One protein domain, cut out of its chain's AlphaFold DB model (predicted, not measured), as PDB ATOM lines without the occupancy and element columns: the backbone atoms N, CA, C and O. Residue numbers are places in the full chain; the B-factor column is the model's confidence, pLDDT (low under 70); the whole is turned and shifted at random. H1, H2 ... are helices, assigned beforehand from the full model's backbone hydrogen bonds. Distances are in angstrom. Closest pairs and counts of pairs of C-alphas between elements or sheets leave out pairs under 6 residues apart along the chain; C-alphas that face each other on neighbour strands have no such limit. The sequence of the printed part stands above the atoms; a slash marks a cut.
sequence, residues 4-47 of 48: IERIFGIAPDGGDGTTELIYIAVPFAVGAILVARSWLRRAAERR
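Overview. This is residues 4 to 47 of the 48 residues of an uncharacterized protein of Mesorhizobium sp. L2C085B000 (UniProt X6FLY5). A short helix, H1, and a loop make a small hooked head at one end of a single long helix, H2, which sticks out as an arm from residue 24 on and makes most of the length. The printed part has 44 residues with two named helices, H1 then H2, and no named strand; its class is all helix. It is extended, with a radius of gyration of the C-alphas of 17.2 A, and spans 54 by 15 by 8 A, only just a rod.

Arrangement. H1, residues 4 to 8, and H2, residues 18 to 45, are close but not clearly touching, with 2 pairs of C-alphas within 8 A; the closest C-alphas are those of Ile 4 and Glu 20, 7.0 A apart. Residues 24 to 47, of which 24 to 45 belong to H2, stand free. Every O i to N i+4 pair is within hydrogen-bond range in H1, and 23 of 24 in H2.

Along the chain. H1 begins at C-alpha 4, (113.009, 90.819, 57.921). H2 measures 39.8 A from C-alpha 18 to C-alpha 45, at (132.610, 55.987, 40.392), with a kink of 26 degrees near residue 25.

Size, cuts and confidence. The C-alphas farthest apart, of Gly 9 and Arg 47, are 54.2 A apart. The printed part has no cut, and H1 to H2 is a short link of 9 residues. Mean pLDDT of the printed part is 88.0; residue 47 is under 70.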
ATOM      1  N   ILE A   4     112.441  89.733  58.714       81.81
ATOM      2  CA  ILE A   4     113.009  90.819  57.921       81.81
ATOM      3  C   ILE A   4     112.287  92.126  58.247       81.81
ATOM      4  O   ILE A   4     112.947  93.126  58.524       81.81
ATOM      5  N   GLU A   5     110.959  92.115  58.335       83.38
ATOM      6  CA  GLU A   5     110.166  93.279  58.743       83.38
ATOM      7  C   GLU A   5     110.559  93.777  60.143       83.38
ATOM      8  O   GLU A   5     110.736  94.976  60.360       83.38
ATOM      9  N   ARG A   6     110.806  92.863  61.090       83.94
ATOM     10  CA  ARG A   6     111.230  93.198  62.457       83.94
ATOM     11  C   ARG A   6     112.623  93.819  62.527       83.94
ATOM     12  O   ARG A   6     112.871  94.632  63.413       83.94
ATOM     13  N   ILE A   7     113.545  93.409  61.659       83.38
ATOM     14  CA  ILE A   7     114.934  93.894  61.682       83.38
ATOM     15  C   ILE A   7     115.097  95.166  60.862       83.38
ATOM     16  O   ILE A   7     115.825  96.067  61.271       83.38
ATOM     17  N   PHE A   8     114.438  95.235  59.710       83.12
ATOM     18  CA  PHE A   8     114.682  96.277  58.722       83.12
ATOM     19  C   PHE A   8     113.553  97.309  58.642       83.12
ATOM     20  O   PHE A   8     113.730  98.331  57.984       83.12
ATOM     21  N   GLY A   9     112.408  97.082  59.301       79.12
ATOM     22  CA  GLY A   9     111.260  97.999  59.277       79.12
ATOM     23  C   GLY A   9     110.642  98.169  57.885       79.12
ATOM     24  O   GLY A   9     109.881  99.105  57.654       79.12
ATOM     25  N   ILE A  10     111.003  97.284  56.955       78.00
ATOM     26  CA  ILE A  10     110.513  97.229  55.583       78.00
ATOM     27  C   ILE A  10     109.840  95.878  55.379       78.00
ATOM     28  O   ILE A  10     110.345  94.864  55.853       78.00
ATOM     29  N   ALA A  11     108.723  95.871  54.658       79.06
ATOM     30  CA  ALA A  11     108.017  94.662  54.252       79.06
ATOM     31  C   ALA A  11     108.226  94.462  52.736       79.06
ATOM     32  O   ALA A  11     107.437  94.989  51.948       79.06
ATOM     33  N   PRO A  12     109.320  93.796  52.304       78.50
ATOM     34  CA  PRO A  12     109.674  93.685  50.886       78.50
ATOM     35  C   PRO A  12     108.621  92.956  50.046       78.50
ATOM     36  O   PRO A  12     108.494  93.225  48.855       78.50
ATOM     37  N   ASP A  13     107.864  92.067  50.673       79.06
ATOM     38  CA  ASP A  13     106.775  91.283  50.094       79.06
ATOM     39  C   ASP A  13     105.384  91.731  50.579       79.06
ATOM     40  O   ASP A  13     104.375  91.100  50.279       79.06
ATOM     41  N   GLY A  14     105.304  92.847  51.313       80.62
ATOM     42  CA  GLY A  14     104.051  93.334  51.890       80.62
ATOM     43  C   GLY A  14     103.609  92.613  53.168       80.62
ATOM     44  O   GLY A  14     102.471  92.819  53.590       80.62
ATOM     45  N   GLY A  15     104.485  91.823  53.800       77.81
ATOM     46  CA  GLY A  15     104.202  91.146  55.069       77.81
ATOM     47  C   GLY A  15     103.497  89.798  54.892       77.81
ATOM     48  O   GLY A  15     102.735  89.377  55.766       77.81
ATOM     49  N   ASP A  16     103.672  89.168  53.724       84.25
ATOM     50  CA  ASP A  16     103.121  87.849  53.398       84.25
ATOM     51  C   ASP A  16     104.062  86.685  53.780       84.25
ATOM     52  O   ASP A  16     103.678  85.514  53.676       84.25
ATOM     53  N   GLY A  17     105.273  87.000  54.256       82.56
ATOM     54  CA  GLY A  17     106.297  86.058  54.699       82.56
ATOM     55  C   GLY A  17     107.013  85.291  53.583       82.56
ATOM     56  O   GLY A  17     107.750  84.337  53.867       82.56
ATOM     57  N   THR A  18     106.807  85.635  52.309       88.31
ATOM     58  CA  THR A  18     107.469  84.962  51.178       88.31
ATOM     59  C   THR A  18     108.976  85.202  51.164       88.31
ATOM     60  O   THR A  18     109.741  84.301  50.801       88.31
ATOM     61  N   THR A  19     109.429  86.365  51.627       87.94
ATOM     62  CA  THR A  19     110.844  86.726  51.737       87.94
ATOM     63  C   THR A  19     111.566  85.781  52.694       87.94
ATOM     64  O   THR A  19     112.577  85.178  52.331       87.94
ATOM     65  N   GLU A  20     111.036  85.577  53.897       85.88
ATOM     66  CA  GLU A  20     111.559  84.641  54.898       85.88
ATOM     67  C   GLU A  20     111.613  83.221  54.350       85.88
ATOM     68  O   GLU A  20     112.601  82.506  54.541       85.88
ATOM     69  N   LEU A  21     110.555  82.823  53.643       90.50
ATOM     70  CA  LEU A  21     110.451  81.501  53.046       90.50
ATOM     71  C   LEU A  21     111.567  81.284  52.021       90.50
ATOM     72  O   LEU A  21     112.201  80.232  52.036       90.50
ATOM     73  N   ILE A  22     111.881  82.283  51.193       91.50
ATOM     74  CA  ILE A  22     113.006  82.232  50.247       91.50
ATOM     75  C   ILE A  22     114.342  82.128  50.992       91.50
ATOM     76  O   ILE A  22     115.163  81.273  50.651       91.50
ATOM     77  N   TYR A  23     114.556  82.939  52.032       89.25
ATOM     78  CA  TYR A  23     115.799  82.910  52.813       89.25
ATOM     79  C   TYR A  23     116.049  81.567  53.504       89.25
ATOM     80  O   TYR A  23     117.205  81.189  53.691       89.25
ATOM     81  N   ILE A  24     114.994  80.826  53.847       91.94
ATOM     82  CA  ILE A  24     115.099  79.467  54.384       91.94
ATOM     83  C   ILE A  24     115.229  78.448  53.244       91.94
ATOM     84  O   ILE A  24     116.134  77.617  53.249       91.94
ATOM     85  N   ALA A  25     114.362  78.503  52.235       95.00
ATOM     86  CA  ALA A  25     114.295  77.500  51.177       95.00
ATOM     87  C   ALA A  25     115.575  77.436  50.332       95.00
ATOM     88  O   ALA A  25     116.017  76.343  49.978       95.00
ATOM     89  N   VAL A  26     116.203  78.579  50.036       96.56
ATOM     90  CA  VAL A  26     117.421  78.650  49.212       96.56
ATOM     91  C   VAL A  26     118.587  77.848  49.808       96.56
ATOM     92  O   VAL A  26     119.092  76.965  49.108       96.56
ATOM     93  N   PRO A  27     119.035  78.066  51.060       96.50
ATOM     94  CA  PRO A  27     120.134  77.285  51.625       96.50
ATOM     95  C   PRO A  27     119.803  75.791  51.730       96.50
ATOM     96  O   PRO A  27     120.677  74.963  51.463       96.50
ATOM     97  N   PHE A  28     118.550  75.424  52.031       97.12
ATOM     98  CA  PHE A  28     118.122  74.020  52.015       97.12
ATOM     99  C   PHE A  28     118.213  73.404  50.613       97.12
ATOM    100  O   PHE A  28     118.765  72.312  50.458       97.12
ATOM    101  N   ALA A  29     117.735  74.106  49.584       97.44
ATOM    102  CA  ALA A  29     117.805  73.649  48.200       97.44
ATOM    103  C   ALA A  29     119.259  73.500  47.725       97.44
ATOM    104  O   ALA A  29     119.621  72.472  47.150       97.44
ATOM    105  N   VAL A  30     120.119  74.480  48.021       97.81
ATOM    106  CA  VAL A  30     121.554  74.416  47.703       97.81
ATOM    107  C   VAL A  30     122.209  73.223  48.402       97.81
ATOM    108  O   VAL A  30     122.900  72.438  47.751       97.81
ATOM    109  N   GLY A  31     121.954  73.030  49.699       97.81
ATOM    110  CA  GLY A  31     122.466  71.886  50.455       97.81
ATOM    111  C   GLY A  31     122.030  70.547  49.855       97.81
ATOM    112  O   GLY A  31     122.866  69.668  49.629       97.81
ATOM    113  N   ALA A  32     120.747  70.411  49.511       97.50
ATOM    114  CA  ALA A  32     120.205  69.212  48.877       97.50
ATOM    115  C   ALA A  32     120.872  68.920  47.525       97.50
ATOM    116  O   ALA A  32     121.259  67.779  47.268       97.50
ATOM    117  N   ILE A  33     121.080  69.942  46.687       97.62
ATOM    118  CA  ILE A  33     121.766  69.805  45.393       97.62
ATOM    119  C   ILE A  33     123.209  69.335  45.587       97.62
ATOM    120  O   ILE A  33     123.662  68.435  44.877       97.62
ATOM    121  N   LEU A  34     123.945  69.905  46.546       97.62
ATOM    122  CA  LEU A  34     125.332  69.513  46.816       97.62
ATOM    123  C   LEU A  34     125.428  68.066  47.309       97.62
ATOM    124  O   LEU A  34     126.267  67.300  46.821       97.62
ATOM    125  N   VAL A  35     124.541  67.666  48.225       97.25
ATOM    126  CA  VAL A  35     124.461  66.285  48.715       97.25
ATOM    127  C   VAL A  35     124.111  65.341  47.569       97.25
ATOM    128  O   VAL A  35     124.864  64.396  47.325       97.25
ATOM    129  N   ALA A  36     123.058  65.626  46.804       96.50
ATOM    130  CA  ALA A  36     122.648  64.814  45.661       96.50
ATOM    131  C   ALA A  36     123.776  64.680  44.628       96.50
ATOM    132  O   ALA A  36     124.095  63.576  44.187       96.50
ATOM    133  N   ARG A  37     124.463  65.782  44.305       96.25
ATOM    134  CA  ARG A  37     125.620  65.778  43.402       96.25
ATOM    135  C   ARG A  37     126.746  64.896  43.934       96.25
ATOM    136  O   ARG A  37     127.332  64.138  43.165       96.25
ATOM    137  N   SER A  38     127.055  64.967  45.229       94.56
ATOM    138  CA  SER A  38     128.096  64.127  45.835       94.56
ATOM    139  C   SER A  38     127.740  62.635  45.787       94.56
ATOM    140  O   SER A  38     128.595  61.805  45.476       94.56
ATOM    141  N   TRP A  39     126.469  62.298  46.011       94.06
ATOM    142  CA  TRP A  39     125.956  60.932  45.940       94.06
ATOM    143  C   TRP A  39     126.004  60.380  44.518       94.06
ATOM    144  O   TRP A  39     126.517  59.283  44.304       94.06
ATOM    145  N   LEU A  40     125.542  61.160  43.538       93.81
ATOM    146  CA  LEU A  40     125.561  60.771  42.128       93.81
ATOM    147  C   LEU A  40     126.987  60.548  41.615       93.81
ATOM    148  O   LEU A  40     127.233  59.576  40.906       93.81
ATOM    149  N   ARG A  41     127.947  61.394  42.016       92.00
ATOM    150  CA  ARG A  41     129.366  61.206  41.664       92.00
ATOM    151  C   ARG A  41     129.927  59.901  42.222       92.00
ATOM    152  O   ARG A  41     130.509  59.126  41.473       92.00
ATOM    153  N   ARG A  42     129.682  59.618  43.504       88.38
ATOM    154  CA  ARG A  42     130.108  58.360  44.140       88.38
ATOM    155  C   ARG A  42     129.458  57.135  43.493       88.38
ATOM    156  O   ARG A  42     130.104  56.104  43.344       88.38
ATOM    157  N   ALA A  43     128.187  57.235  43.108       87.56
ATOM    158  CA  ALA A  43     127.488  56.157  42.412       87.56
ATOM    159  C   ALA A  43     128.060  55.905  41.007       87.56
ATOM    160  O   ALA A  43     128.163  54.754  40.588       87.56
ATOM    161  N   ALA A  44     128.465  56.962  40.297       84.25
ATOM    162  CA  ALA A  44     129.112  56.853  38.994       84.25
ATOM    163  C   ALA A  44     130.516  56.230  39.090       84.25
ATOM    164  O   ALA A  44     130.868  55.402  38.255       84.25
ATOM    165  N   GLU A  45     131.288  56.576  40.124       80.50
ATOM    166  CA  GLU A  45     132.610  55.987  40.392       80.50
ATOM    167  C   GLU A  45     132.520  54.495  40.732       80.50
ATOM    168  O   GLU A  45     133.352  53.726  40.276       80.50
ATOM    169  N   ARG A  46     131.479  54.055  41.451       71.31
ATOM    170  CA  ARG A  46     131.250  52.627  41.752       71.31
ATOM    171  C   ARG A  46     130.822  51.782  40.546       71.31
ATOM    172  O   ARG A  46     130.766  50.563  40.665       71.31
ATOM    173  N   ARG A  47     130.435  52.412  39.432       63.88
ATOM    174  CA  ARG A  47     130.005  51.733  38.196       63.88
ATOM    175  C   ARG A  47     131.130  51.558  37.169       63.88
ATOM    176  O   ARG A  47     130.888  50.880  36.173       63.88
TER     177      ARG A  47